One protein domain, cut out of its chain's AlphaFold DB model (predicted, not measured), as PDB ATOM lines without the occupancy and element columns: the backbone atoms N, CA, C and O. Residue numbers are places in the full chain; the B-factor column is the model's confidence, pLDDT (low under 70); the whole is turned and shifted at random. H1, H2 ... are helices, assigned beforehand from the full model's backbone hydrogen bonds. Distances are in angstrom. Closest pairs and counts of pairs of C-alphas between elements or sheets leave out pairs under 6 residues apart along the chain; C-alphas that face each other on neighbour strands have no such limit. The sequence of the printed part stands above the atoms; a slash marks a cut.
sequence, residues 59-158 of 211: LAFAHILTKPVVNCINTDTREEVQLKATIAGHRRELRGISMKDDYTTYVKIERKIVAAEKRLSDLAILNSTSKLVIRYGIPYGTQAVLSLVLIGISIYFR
ATOM      1  N   LEU A  59       3.795  -9.946  13.014       82.50
ATOM      2  CA  LEU A  59       5.012  -9.881  13.834       82.50
ATOM      3  C   LEU A  59       4.694  -9.774  15.334       82.50
ATOM      4  O   LEU A  59       5.254 -10.509  16.151       82.50
ATOM      5  N   ALA A  60       3.781  -8.869  15.698       81.38
ATOM      6  CA  ALA A  60       3.356  -8.674  17.080       81.38
ATOM      7  C   ALA A  60       2.617  -9.904  17.639       81.38
ATOM      8  O   ALA A  60       2.864 -10.323  18.772       81.38
ATOM      9  N   PHE A  61       1.755 -10.522  16.828       80.50
ATOM     10  CA  PHE A  61       0.981 -11.697  17.223       80.50
ATOM     11  C   PHE A  61       1.820 -12.983  17.265       80.50
ATOM     12  O   PHE A  61       1.615 -13.821  18.141       80.50
ATOM     13  N   ALA A  62       2.825 -13.123  16.398       80.81
ATOM     14  CA  ALA A  62       3.762 -14.245  16.407       80.81
ATOM     15  C   ALA A  62       4.469 -14.364  17.765       80.81
ATOM     16  O   ALA A  62       4.574 -15.454  18.327       80.81
ATOM     17  N   HIS A  63       4.863 -13.237  18.364       74.44
ATOM     18  CA  HIS A  63       5.448 -13.229  19.705       74.44
ATOM     19  C   HIS A  63       4.466 -13.721  20.789       74.44
ATOM     20  O   HIS A  63       4.880 -14.322  21.780       74.44
ATOM     21  N   ILE A  64       3.160 -13.518  20.603       79.12
ATOM     22  CA  ILE A  64       2.121 -14.016  21.515       79.12
ATOM     23  C   ILE A  64       1.880 -15.520  21.328       79.12
ATOM     24  O   ILE A  64       1.801 -16.251  22.315       79.12
ATOM     25  N   LEU A  65       1.853 -15.998  20.080       74.31
ATOM     26  CA  LEU A  65       1.619 -17.404  19.741       74.31
ATOM     27  C   LEU A  65       2.811 -18.320  20.045       74.31
ATOM     28  O   LEU A  65       2.626 -19.506  20.309       74.31
ATOM     29  N   THR A  66       4.038 -17.798  20.051       78.19
ATOM     30  CA  THR A  66       5.228 -18.619  20.346       78.19
ATOM     31  C   THR A  66       5.201 -19.220  21.751       78.19
ATOM     32  O   THR A  66       5.673 -20.337  21.942       78.19
ATOM     33  N   LYS A  67       4.602 -18.544  22.738       76.75
ATOM     34  CA  LYS A  67       4.509 -19.050  24.115       76.75
ATOM     35  C   LYS A  67       3.696 -20.342  24.259       76.75
ATOM     36  O   LYS A  67       4.251 -21.302  24.796       76.75
ATOM     37  N   PRO A  68       2.421 -20.407  23.829       78.88
ATOM     38  CA  PRO A  68       1.643 -21.638  23.917       78.88
ATOM     39  C   PRO A  68       2.253 -22.753  23.068       78.88
ATOM     40  O   PRO A  68       2.318 -23.883  23.534       78.88
ATOM     41  N   VAL A  69       2.790 -22.441  21.883       77.62
ATOM     42  CA  VAL A  69       3.439 -23.432  21.007       77.62
ATOM     43  C   VAL A  69       4.664 -24.054  21.680       77.62
ATOM     44  O   VAL A  69       4.774 -25.274  21.756       77.62
ATOM     45  N   VAL A  70       5.556 -23.235  22.242       77.19
ATOM     46  CA  VAL A  70       6.729 -23.719  22.985       77.19
ATOM     47  C   VAL A  70       6.313 -24.529  24.213       77.19
ATOM     48  O   VAL A  70       6.966 -25.518  24.540       77.19
ATOM     49  N   ASN A  71       5.236 -24.141  24.897       77.38
ATOM     50  CA  ASN A  71       4.743 -24.879  26.057       77.38
ATOM     51  C   ASN A  71       4.121 -26.230  25.663       77.38
ATOM     52  O   ASN A  71       4.349 -27.222  26.346       77.38
ATOM     53  N   CYS A  72       3.409 -26.292  24.534       73.06
ATOM     54  CA  CYS A  72       2.896 -27.540  23.971       73.06
ATOM     55  C   CYS A  72       4.029 -28.492  23.575       73.06
ATOM     56  O   CYS A  72       3.961 -29.675  23.899       73.06
ATOM     57  N   ILE A  73       5.086 -27.987  22.930       72.94
ATOM     58  CA  ILE A  73       6.236 -28.805  22.506       72.94
ATOM     59  C   ILE A  73       7.069 -29.276  23.711       72.94
ATOM     60  O   ILE A  73       7.595 -30.383  23.693       72.94
ATOM     61  N   ASN A  74       7.152 -28.475  24.778       69.12
ATOM     62  CA  ASN A  74       7.865 -28.829  26.014       69.12
ATOM     63  C   ASN A  74       7.086 -29.762  26.954       69.12
ATOM     64  O   ASN A  74       7.580 -30.040  28.049       69.12
ATOM     65  N   THR A  75       5.898 -30.234  26.563       73.62
ATOM     66  CA  THR A  75       5.152 -31.237  27.335       73.62
ATOM     67  C   THR A  75       6.070 -32.423  27.628       73.62
ATOM     68  O   THR A  75       6.667 -32.976  26.705       73.62
ATOM     69  N   ASP A  76       6.205 -32.777  28.913       67.38
ATOM     70  CA  ASP A  76       7.074 -33.866  29.374       67.38
ATOM     71  C   ASP A  76       6.865 -35.112  28.504       67.38
ATOM     72  O   ASP A  76       5.737 -35.583  28.310       67.38
ATOM     73  N   THR A  77       7.967 -35.639  27.965       72.44
ATOM     74  CA  THR A  77       7.937 -36.827  27.114       72.44
ATOM     75  C   THR A  77       7.265 -37.961  27.886       72.44
ATOM     76  O   THR A  77       7.508 -38.140  29.082       72.44
ATOM     77  N   ARG A  78       6.429 -38.766  27.213       70.62
ATOM     78  CA  ARG A  78       5.719 -39.907  27.830       70.62
ATOM     79  C   ARG A  78       6.664 -40.823  28.623       70.62
ATOM     80  O   ARG A  78       6.259 -41.371  29.644       70.62
ATOM     81  N   GLU A  79       7.919 -40.925  28.194       72.88
ATOM     82  CA  GLU A  79       8.995 -41.649  28.877       72.88
ATOM     83  C   GLU A  79       9.368 -41.052  30.247       72.88
ATOM     84  O   GLU A  79       9.500 -41.798  31.217       72.88
ATOM     85  N   GLU A  80       9.467 -39.722  30.379       76.88
ATOM     86  CA  GLU A  80       9.753 -39.050  31.659       76.88
ATOM     87  C   GLU A  80       8.611 -39.282  32.660       76.88
ATOM     88  O   GLU A  80       8.847 -39.553  33.841       76.88
ATOM     89  N   VAL A  81       7.365 -39.233  32.182       82.00
ATOM     90  CA  VAL A  81       6.167 -39.496  32.994       82.00
ATOM     91  C   VAL A  81       6.125 -40.957  33.460       82.00
ATOM     92  O   VAL A  81       5.845 -41.224  34.631       82.00
ATOM     93  N   GLN A  82       6.458 -41.907  32.582       83.75
ATOM     94  CA  GLN A  82       6.507 -43.335  32.914       83.75
ATOM     95  C   GLN A  82       7.627 -43.685  33.905       83.75
ATOM     96  O   GLN A  82       7.402 -44.479  34.825       83.75
ATOM     97  N   LEU A  83       8.810 -43.075  33.784       81.69
ATOM     98  CA  LEU A  83       9.901 -43.283  34.744       81.69
ATOM     99  C   LEU A  83       9.559 -42.704  36.122       81.69
ATOM    100  O   LEU A  83       9.756 -43.383  37.132       81.69
ATOM    101  N   LYS A  84       8.974 -41.496  36.177       85.88
ATOM    102  CA  LYS A  84       8.476 -40.890  37.428       85.88
ATOM    103  C   LYS A  84       7.420 -41.783  38.098       85.88
ATOM    104  O   LYS A  84       7.474 -41.986  39.312       85.88
ATOM    105  N   ALA A  85       6.502 -42.365  37.320       88.25
ATOM    106  CA  ALA A  85       5.499 -43.303  37.825       88.25
ATOM    107  C   ALA A  85       6.125 -44.607  38.357       88.25
ATOM    108  O   ALA A  85       5.743 -45.078  39.428       88.25
ATOM    109  N   THR A  86       7.127 -45.149  37.660       84.94
ATOM    110  CA  THR A  86       7.869 -46.352  38.080       84.94
ATOM    111  C   THR A  86       8.620 -46.129  39.397       84.94
ATOM    112  O   THR A  86       8.530 -46.952  40.308       84.94
ATOM    113  N   ILE A  87       9.297 -44.984  39.556       86.38
ATOM    114  CA  ILE A  87       9.980 -44.606  40.807       86.38
ATOM    115  C   ILE A  87       8.972 -44.476  41.956       86.38
ATOM    116  O   ILE A  87       9.205 -44.994  43.049       86.38
ATOM    117  N   ALA A  88       7.830 -43.823  41.716       88.62
ATOM    118  CA  ALA A  88       6.771 -43.702  42.715       88.62
ATOM    119  C   ALA A  88       6.189 -45.070  43.115       88.62
ATOM    120  O   ALA A  88       5.896 -45.285  44.292       88.62
ATOM    121  N   GLY A  89       6.063 -46.002  42.164       87.88
ATOM    122  CA  GLY A  89       5.652 -47.386  42.406       87.88
ATOM    123  C   GLY A  89       6.634 -48.142  43.302       87.88
ATOM    124  O   GLY A  89       6.244 -48.627  44.362       87.88
ATOM    125  N   HIS A  90       7.921 -48.158  42.947       84.06
ATOM    126  CA  HIS A  90       8.950 -48.828  43.750       84.06
ATOM    127  C   HIS A  90       9.134 -48.200  45.139       84.06
ATOM    128  O   HIS A  90       9.369 -48.914  46.111       84.06
ATOM    129  N   ARG A  91       8.955 -46.876  45.283       85.19
ATOM    130  CA  ARG A  91       8.943 -46.214  46.602       85.19
ATOM    131  C   ARG A  91       7.751 -46.630  47.469       85.19
ATOM    132  O   ARG A  91       7.884 -46.656  48.690       85.19
ATOM    133  N   ARG A  92       6.589 -46.935  46.877       86.19
ATOM    134  CA  ARG A  92       5.433 -47.477  47.617       86.19
ATOM    135  C   ARG A  92       5.688 -48.910  48.070       86.19
ATOM    136  O   ARG A  92       5.386 -49.225  49.212       86.19
ATOM    137  N   GLU A  93       6.286 -49.727  47.207       82.38
ATOM    138  CA  GLU A  93       6.686 -51.103  47.521       82.38
ATOM    139  C   GLU A  93       7.690 -51.141  48.686       82.38
ATOM    140  O   GLU A  93       7.519 -51.915  49.624       82.38
ATOM    141  N   LEU A  94       8.659 -50.213  48.707       81.50
ATOM    142  CA  LEU A  94       9.625 -50.082  49.806       81.50
ATOM    143  C   LEU A  94       8.977 -49.780  51.165       81.50
ATOM    144  O   LEU A  94       9.455 -50.255  52.188       81.50
ATOM    145  N   ARG A  95       7.897 -48.985  51.194       81.19
ATOM    146  CA  ARG A  95       7.207 -48.614  52.446       81.19
ATOM    147  C   ARG A  95       6.495 -49.793  53.111       81.19
ATOM    148  O   ARG A  95       6.187 -49.699  54.293       81.19
ATOM    149  N   GLY A  96       6.209 -50.858  52.362       79.44
ATOM    150  CA  GLY A  96       5.549 -52.060  52.872       79.44
ATOM    151  C   GLY A  96       6.499 -53.114  53.446       79.44
ATOM    152  O   GLY A  96       6.021 -54.084  54.024       79.44
ATOM    153  N   ILE A  97       7.819 -52.951  53.294       78.38
ATOM    154  CA  ILE A  97       8.823 -53.957  53.671       78.38
ATOM    155  C   ILE A  97       9.620 -53.460  54.884       78.38
ATOM    156  O   ILE A  97      10.162 -52.355  54.877       78.38
ATOM    157  N   SER A  98       9.714 -54.289  55.928       71.44
ATOM    158  CA  SER A  98      10.536 -54.008  57.111       71.44
ATOM    159  C   SER A  98      12.021 -54.123  56.761       71.44
ATOM    160  O   SER A  98      12.519 -55.195  56.421       71.44
ATOM    161  N   MET A  99      12.754 -53.012  56.870       73.25
ATOM    162  CA  MET A  99      14.189 -52.933  56.563       73.25
ATOM    163  C   MET A  99      15.054 -53.862  57.438       73.25
ATOM    164  O   MET A  99      16.148 -54.242  57.028       73.25
ATOM    165  N   LYS A 100      14.575 -54.215  58.642       71.62
ATOM    166  CA  LYS A 100      15.283 -55.091  59.587       71.62
ATOM    167  C   LYS A 100      15.094 -56.578  59.293       71.62
ATOM    168  O   LYS A 100      16.045 -57.329  59.476       71.62
ATOM    169  N   ASP A 101      13.909 -56.976  58.838       79.62
ATOM    170  CA  ASP A 101      13.557 -58.393  58.683       79.62
ATOM    171  C   ASP A 101      13.900 -58.918  57.277       79.62
ATOM    172  O   ASP A 101      14.372 -60.042  57.141       79.62
ATOM    173  N   ASP A 102      13.776 -58.074  56.241       81.88
ATOM    174  CA  ASP A 102      13.973 -58.439  54.826       81.88
ATOM    175  C   ASP A 102      14.994 -57.531  54.108       81.88
ATOM    176  O   ASP A 102      14.782 -57.030  52.995       81.88
ATOM    177  N   TYR A 103      16.154 -57.317  54.737       84.25
ATOM    178  CA  TYR A 103      17.203 -56.416  54.233       84.25
ATOM    179  C   TYR A 103      17.643 -56.719  52.786       84.25
ATOM    180  O   TYR A 103      17.853 -55.812  51.979       84.25
ATOM    181  N   THR A 104      17.748 -57.996  52.409       86.88
ATOM    182  CA  THR A 104      18.143 -58.396  51.047       86.88
ATOM    183  C   THR A 104      17.111 -57.995  49.993       86.88
ATOM    184  O   THR A 104      17.491 -57.620  48.880       86.88
ATOM    185  N   THR A 105      15.821 -58.047  50.319       85.00
ATOM    186  CA  THR A 105      14.733 -57.609  49.431       85.00
ATOM    187  C   THR A 105      14.689 -56.086  49.354       85.00
ATOM    188  O   THR A 105      14.620 -55.536  48.253       85.00
ATOM    189  N   TYR A 106      14.850 -55.406  50.492       87.44
ATOM    190  CA  TYR A 106      14.938 -53.948  50.575       87.44
ATOM    191  C   TYR A 106      16.043 -53.386  49.661       87.44
ATOM    192  O   TYR A 106      15.768 -52.584  48.766       87.44
ATOM    193  N   VAL A 107      17.276 -53.896  49.784       88.69
ATOM    194  CA  VAL A 107      18.428 -53.447  48.976       88.69
ATOM    195  C   VAL A 107      18.221 -53.703  47.479       88.69
ATOM    196  O   VAL A 107      18.656 -52.908  46.642       88.69
ATOM    197  N   LYS A 108      17.549 -54.799  47.099       89.81
ATOM    198  CA  LYS A 108      17.245 -55.086  45.686       89.81
ATOM    199  C   LYS A 108      16.301 -54.045  45.088       89.81
ATOM    200  O   LYS A 108      16.521 -53.632  43.950       89.81
ATOM    201  N   ILE A 109      15.266 -53.629  45.819       87.00
ATOM    202  CA  ILE A 109      14.316 -52.621  45.330       87.00
ATOM    203  C   ILE A 109      14.963 -51.232  45.350       87.00
ATOM    204  O   ILE A 109      14.828 -50.487  44.384       87.00
ATOM    205  N   GLU A 110      15.765 -50.915  46.367       87.75
ATOM    206  CA  GLU A 110      16.495 -49.648  46.427       87.75
ATOM    207  C   GLU A 110      17.472 -49.486  45.252       87.75
ATOM    208  O   GLU A 110      17.481 -48.447  44.593       87.75
ATOM    209  N   ARG A 111      18.205 -50.544  44.871       91.06
ATOM    210  CA  ARG A 111      19.040 -50.523  43.654       91.06
ATOM    211  C   ARG A 111      18.228 -50.277  42.379       91.06
ATOM    212  O   ARG A 111      18.718 -49.590  41.483       91.06
ATOM    213  N   LYS A 112      17.001 -50.809  42.281       88.19
ATOM    214  CA  LYS A 112      16.100 -50.542  41.142       88.19
ATOM    215  C   LYS A 112      15.657 -49.078  41.110       88.19
ATOM    216  O   LYS A 112      15.626 -48.496  40.029       88.19
ATOM    217  N   ILE A 113      15.376 -48.473  42.267       88.00
ATOM    218  CA  ILE A 113      15.049 -47.043  42.377       88.00
ATOM    219  C   ILE A 113      16.234 -46.192  41.939       88.00
ATOM    220  O   ILE A 113      16.068 -45.352  41.063       88.00
ATOM    221  N   VAL A 114      17.430 -46.450  42.471       92.62
ATOM    222  CA  VAL A 114      18.641 -45.693  42.115       92.62
ATOM    223  C   VAL A 114      18.953 -45.815  40.620       92.62
ATOM    224  O   VAL A 114      19.303 -44.830  39.972       92.62
ATOM    225  N   ALA A 115      18.776 -47.001  40.028       90.19
ATOM    226  CA  ALA A 115      18.947 -47.191  38.589       90.19
ATOM    227  C   ALA A 115      17.903 -46.416  37.761       90.19
ATOM    228  O   ALA A 115      18.250 -45.832  36.732       90.19
ATOM    229  N   ALA A 116      16.641 -46.388  38.200       85.88
ATOM    230  CA  ALA A 116      15.575 -45.630  37.547       85.88
ATOM    231  C   ALA A 116      15.765 -44.109  37.695       85.88
ATOM    232  O   ALA A 116      15.560 -43.374  36.731       85.88
ATOM    233  N   GLU A 117      16.215 -43.635  38.860       88.56
ATOM    234  CA  GLU A 117      16.543 -42.227  39.116       88.56
ATOM    235  C   GLU A 117      17.734 -41.764  38.275       88.56
ATOM    236  O   GLU A 117      17.668 -40.690  37.683       88.56
ATOM    237  N   LYS A 118      18.773 -42.597  38.129       90.69
ATOM    238  CA  LYS A 118      19.911 -42.295  37.250       90.69
ATOM    239  C   LYS A 118      19.488 -42.153  35.785       90.69
ATOM    240  O   LYS A 118      19.884 -41.212  35.107       90.69
ATOM    241  N   ARG A 119      18.625 -43.051  35.296       86.88
ATOM    242  CA  ARG A 119      18.065 -42.931  33.939       86.88
ATOM    243  C   ARG A 119      17.214 -41.672  33.785       86.88
ATOM    244  O   ARG A 119      17.276 -41.030  32.742       86.88
ATOM    245  N   LEU A 120      16.452 -41.297  34.815       86.31
ATOM    246  CA  LEU A 120      15.669 -40.064  34.803       86.31
ATOM    247  C   LEU A 120      16.574 -38.826  34.764       86.31
ATOM    248  O   LEU A 120      16.275 -37.903  34.014       86.31
ATOM    249  N   SER A 121      17.666 -38.794  35.536       86.81
ATOM    250  CA  SER A 121      18.600 -37.663  35.535       86.81
ATOM    251  C   SER A 121      19.328 -37.520  34.203       86.81
ATOM    252  O   SER A 121      19.436 -36.407  33.696       86.81
ATOM    253  N   ASP A 122      19.763 -38.632  33.605       86.69
ATOM    254  CA  ASP A 122      20.441 -38.617  32.305       86.69
ATOM    255  C   ASP A 122      19.494 -38.104  31.203       86.69
ATOM    256  O   ASP A 122      19.854 -37.210  30.435       86.69
ATOM    257  N   LEU A 123      18.245 -38.587  31.182       84.19
ATOM    258  CA  LEU A 123      17.213 -38.092  30.263       84.19
ATOM    259  C   LEU A 123      16.863 -36.623  30.522       84.19
ATOM    260  O   LEU A 123      16.716 -35.859  29.572       84.19
ATOM    261  N   ALA A 124      16.776 -36.202  31.785       83.56
ATOM    262  CA  ALA A 124      16.480 -34.818  32.137       83.56
ATOM    263  C   ALA A 124      17.582 -33.857  31.670       83.56
ATOM    264  O   ALA A 124      17.271 -32.770  31.193       83.56
ATOM    265  N   ILE A 125      18.860 -34.246  31.755       84.38
ATOM    266  CA  ILE A 125      19.984 -33.426  31.278       84.38
ATOM    267  C   ILE A 125      19.927 -33.282  29.753       84.38
ATOM    268  O   ILE A 125      19.962 -32.156  29.243       84.38
ATOM    269  N   LEU A 126      19.760 -34.395  29.032       83.75
ATOM    270  CA  LEU A 126      19.638 -34.396  27.571       83.75
ATOM    271  C   LEU A 126      18.438 -33.557  27.111       83.75
ATOM    272  O   LEU A 126      18.585 -32.638  26.301       83.75
ATOM    273  N   ASN A 127      17.269 -33.790  27.708       82.62
ATOM    274  CA  ASN A 127      16.049 -33.069  27.371       82.62
ATOM    275  C   ASN A 127      16.109 -31.604  27.794       82.62
ATOM    276  O   ASN A 127      15.567 -30.767  27.087       82.62
ATOM    277  N   SER A 128      16.763 -31.246  28.903       81.88
ATOM    278  CA  SER A 128      16.849 -29.844  29.340       81.88
ATOM    279  C   SER A 128      17.563 -28.970  28.311       81.88
ATOM    280  O   SER A 128      17.105 -27.864  28.027       81.88
ATOM    281  N   THR A 129      18.614 -29.493  27.678       82.38
ATOM    282  CA  THR A 129      19.356 -28.780  26.634       82.38
ATOM    283  C   THR A 129      18.491 -28.599  25.389       82.38
ATOM    284  O   THR A 129      18.343 -27.482  24.896       82.38
ATOM    285  N   SER A 130      17.828 -29.661  24.924       81.06
ATOM    286  CA  SER A 130      16.910 -29.583  23.779       81.06
ATOM    287  C   SER A 130      15.700 -28.684  24.056       81.06
ATOM    288  O   SER A 130      15.348 -27.857  23.219       81.06
ATOM    289  N   LYS A 131      15.101 -28.774  25.250       81.94
ATOM    290  CA  LYS A 131      13.983 -27.928  25.696       81.94
ATOM    291  C   LYS A 131      14.405 -26.454  25.756       81.94
ATOM    292  O   LYS A 131      13.629 -25.590  25.358       81.94
ATOM    293  N   LEU A 132      15.636 -26.143  26.183       82.69
ATOM    294  CA  LEU A 132      16.185 -24.780  26.144       82.69
ATOM    295  C   LEU A 132      16.363 -24.283  24.706       82.69
ATOM    296  O   LEU A 132      15.902 -23.189  24.382       82.69
ATOM    297  N   VAL A 133      16.970 -25.092  23.834       85.38
ATOM    298  CA  VAL A 133      17.148 -24.743  22.415       85.38
ATOM    299  C   VAL A 133      15.803 -24.520  21.731       85.38
ATOM    300  O   VAL A 133      15.666 -23.565  20.985       85.38
ATOM    301  N   ILE A 134      14.778 -25.319  22.016       83.50
ATOM    302  CA  ILE A 134      13.430 -25.131  21.459       83.50
ATOM    303  C   ILE A 134      12.768 -23.877  22.044       83.50
ATOM    304  O   ILE A 134      12.172 -23.079  21.318       83.50
ATOM    305  N   ARG A 135      12.900 -23.674  23.361       82.81
ATOM    306  CA  ARG A 135      12.288 -22.553  24.082       82.81
ATOM    307  C   ARG A 135      12.822 -21.198  23.646       82.81
ATOM    308  O   ARG A 135      12.051 -20.246  23.625       82.81
ATOM    309  N   TYR A 136      14.106 -21.111  23.318       82.94
ATOM    310  CA  TYR A 136      14.727 -19.873  22.852       82.94
ATOM    311  C   TYR A 136      14.864 -19.833  21.326       82.94
ATOM    312  O   TYR A 136      14.605 -18.806  20.714       82.94
ATOM    313  N   GLY A 137      15.181 -20.945  20.677       84.75
ATOM    314  CA  GLY A 137      15.420 -21.007  19.236       84.75
ATOM    315  C   GLY A 137      14.192 -20.670  18.397       84.75
ATOM    316  O   GLY A 137      14.308 -19.880  17.467       84.75
ATOM    317  N   ILE A 138      13.007 -21.190  18.740       83.56
ATOM    318  CA  ILE A 138      11.776 -20.905  17.982       83.56
ATOM    319  C   ILE A 138      11.405 -19.413  18.039       83.56
ATOM    320  O   ILE A 138      11.324 -18.792  16.979       83.56
ATOM    321  N   PRO A 139      11.205 -18.787  19.219       84.12
ATOM    322  CA  PRO A 139      10.782 -17.390  19.262       84.12
ATOM    323  C   PRO A 139      11.836 -16.437  18.690       84.12
ATOM    324  O   PRO A 139      11.481 -15.542  17.924       84.12
ATOM    325  N   TYR A 140      13.121 -16.638  19.003       86.31
ATOM    326  CA  TYR A 140      14.180 -15.763  18.493       86.31
ATOM    327  C   TYR A 140      14.428 -15.974  16.997       86.31
ATOM    328  O   TYR A 140      14.638 -15.001  16.278       86.31
ATOM    329  N   GLY A 141      14.350 -17.216  16.511       88.06
ATOM    330  CA  GLY A 141      14.502 -17.540  15.095       88.06
ATOM    331  C   GLY A 141      13.394 -16.926  14.246       88.06
ATOM    332  O   GLY A 141      13.674 -16.187  13.304       88.06
ATOM    333  N   THR A 142      12.127 -17.146  14.614       83.31
ATOM    334  CA  THR A 142      10.990 -16.545  13.900       83.31
ATOM    335  C   THR A 142      11.039 -15.016  13.963       83.31
ATOM    336  O   THR A 142      10.827 -14.353  12.949       83.31
ATOM    337  N   GLN A 143      11.398 -14.434  15.111       84.75
ATOM    338  CA  GLN A 143      11.558 -12.986  15.233       84.75
ATOM    339  C   GLN A 143      12.667 -12.439  14.323       84.75
ATOM    340  O   GLN A 143      12.473 -11.396  13.693       84.75
ATOM    341  N   ALA A 144      13.812 -13.118  14.243       88.44
ATOM    342  CA  ALA A 144      14.928 -12.702  13.402       88.44
ATOM    343  C   ALA A 144      14.548 -12.724  11.916       88.44
ATOM    344  O   ALA A 144      14.756 -11.729  11.223       88.44
ATOM    345  N   VAL A 145      13.913 -13.805  11.451       88.00
ATOM    346  CA  VAL A 145      13.481 -13.947  10.052       88.00
ATOM    347  C   VAL A 145      12.465 -12.869   9.674       88.00
ATOM    348  O   VAL A 145      12.656 -12.175   8.678       88.00
ATOM    349  N   LEU A 146      11.416 -12.658  10.479       84.19
ATOM    350  CA  LEU A 146      10.408 -11.639  10.160       84.19
ATOM    351  C   LEU A 146      10.987 -10.210  10.240       84.19
ATOM    352  O   LEU A 146      10.598  -9.349   9.453       84.19
ATOM    353  N   SER A 147      11.942  -9.953  11.143       84.81
ATOM    354  CA  SER A 147      12.639  -8.658  11.209       84.81
ATOM    355  C   SER A 147      13.508  -8.420   9.972       84.81
ATOM    356  O   SER A 147      13.536  -7.307   9.451       84.81
ATOM    357  N   LEU A 148      14.179  -9.460   9.468       88.19
ATOM    358  CA  LEU A 148      14.987  -9.383   8.253       88.19
ATOM    359  C   LEU A 148      14.125  -9.066   7.024       88.19
ATOM    360  O   LEU A 148      14.483  -8.193   6.236       88.19
ATOM    361  N   VAL A 149      12.957  -9.705   6.901       84.88
ATOM    362  CA  VAL A 149      11.981  -9.417   5.834       84.88
ATOM    363  C   VAL A 149      11.542  -7.951   5.878       84.88
ATOM    364  O   VAL A 149      11.527  -7.276   4.850       84.88
ATOM    365  N   LEU A 150      11.253  -7.425   7.070       81.88
ATOM    366  CA  LEU A 150      10.837  -6.034   7.250       81.88
ATOM    367  C   LEU A 150      11.939  -5.034   6.859       81.88
ATOM    368  O   LEU A 150      11.661  -4.013   6.227       81.88
ATOM    369  N   ILE A 151      13.194  -5.344   7.192       84.25
ATOM    370  CA  ILE A 151      14.362  -4.555   6.774       84.25
ATOM    371  C   ILE A 151      14.525  -4.607   5.249       84.25
ATOM    372  O   ILE A 151      14.749  -3.567   4.631       84.25
ATOM    373  N   GLY A 152      14.350  -5.777   4.628       83.00
ATOM    374  CA  GLY A 152      14.392  -5.932   3.171       83.00
ATOM    375  C   GLY A 152      13.348  -5.068   2.457       83.00
ATOM    376  O   GLY A 152      13.686  -4.321   1.537       83.00
ATOM    377  N   ILE A 153      12.102  -5.084   2.942       79.94
ATOM    378  CA  ILE A 153      11.010  -4.232   2.438       79.94
ATOM    379  C   ILE A 153      11.361  -2.745   2.609       79.94
ATOM    380  O   ILE A 153      11.173  -1.954   1.686       79.94
ATOM    381  N   SER A 154      11.913  -2.362   3.763       79.50
ATOM    382  CA  SER A 154      12.314  -0.979   4.056       79.50
ATOM    383  C   SER A 154      13.365  -0.443   3.075       79.50
ATOM    384  O   SER A 154      13.274   0.699   2.624       79.50
ATOM    385  N   ILE A 155      14.342  -1.275   2.702       78.31
ATOM    386  CA  ILE A 155      15.390  -0.905   1.742       78.31
ATOM    387  C   ILE A 155      14.820  -0.823   0.320       78.31
ATOM    388  O   ILE A 155      15.123   0.131  -0.396       78.31
ATOM    389  N   TYR A 156      13.975  -1.778  -0.077       75.12
ATOM    390  CA  TYR A 156      13.418  -1.846  -1.433       75.12
ATOM    391  C   TYR A 156      12.456  -0.692  -1.739       75.12
ATOM    392  O   TYR A 156      12.548  -0.054  -2.785       75.12
ATOM    393  N   PHE A 157      11.563  -0.364  -0.803       71.06
ATOM    394  CA  PHE A 157      10.546   0.673  -1.001       71.06
ATOM    395  C   PHE A 157      10.994   2.072  -0.551       71.06
ATOM    396  O   PHE A 157      10.185   2.998  -0.514       71.06
ATOM    397  N   ARG A 158      12.289   2.267  -0.261       67.94
ATOM    398  CA  ARG A 158      12.847   3.526   0.263       67.94
ATOM    399  C   ARG A 158      12.482   4.768  -0.563       67.94
ATOM    400  O   ARG A 158      12.333   5.843   0.015       67.94
TER     401      ARG A 158
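Overview. This is residues 59 to 158 of the 211 residues of the protein "Putative tail-anchored protein insertion receptor wrb" of Lutzomyia longipalpis (UniProt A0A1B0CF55). One very long helix, H3, makes the length of a thin rod, and two shorter helices, H1 and H2, lie end to end along one side of it, running the opposite way. The last residues, 151 to 158, stick out beyond H1. The printed part has 100 residues with three named helices in the order H1, H2, H3, and is all helix. It is extended, with a radius of gyration of the C-alphas of 23.5 A, and spans 85 by 19 by 15 A.

Arrangement. H3, residues 103 to 156, has a kink of 26 degrees near residue 138. With residues 106 to 124 alone it touches H2, residues 78 to 95; the closest C-alphas, of Ile 87 and Ile 113, are 5.8 A apart. They form a helical hairpin, opposite ways at a shallow tilt of 25 degrees. With residues 134 to 146 alone H3 touches H1, residues 59 to 73, opposite ways at a shallow tilt of 16 degrees; the closest C-alphas, of Val 70 and Arg 135, are 5.8 A apart. H1 and H2 are apart. Every O i to N i+4 pair is within hydrogen-bond range in H2, against 49 of 50 in H3 and 7 of 11 in H1.

Along the chain. H3 measures 78.0 A from C-alpha 103 at (17.203, -56.416, 54.233) to C-alpha 156 at (13.418, -1.846, -1.433). H2 measures 26.2 A and H1 20.9 A, beginning at C-alpha 59 at (5.012, -9.881, 13.834).

Size, cuts and confidence. The C-alphas farthest apart, of Asp 101 and Arg 158, are 85.1 A apart. The printed part has no cut. The link from H1 to H2 is tight and that from H2 to H3 short. Residues 74, 76 and 158 have pLDDT under 70.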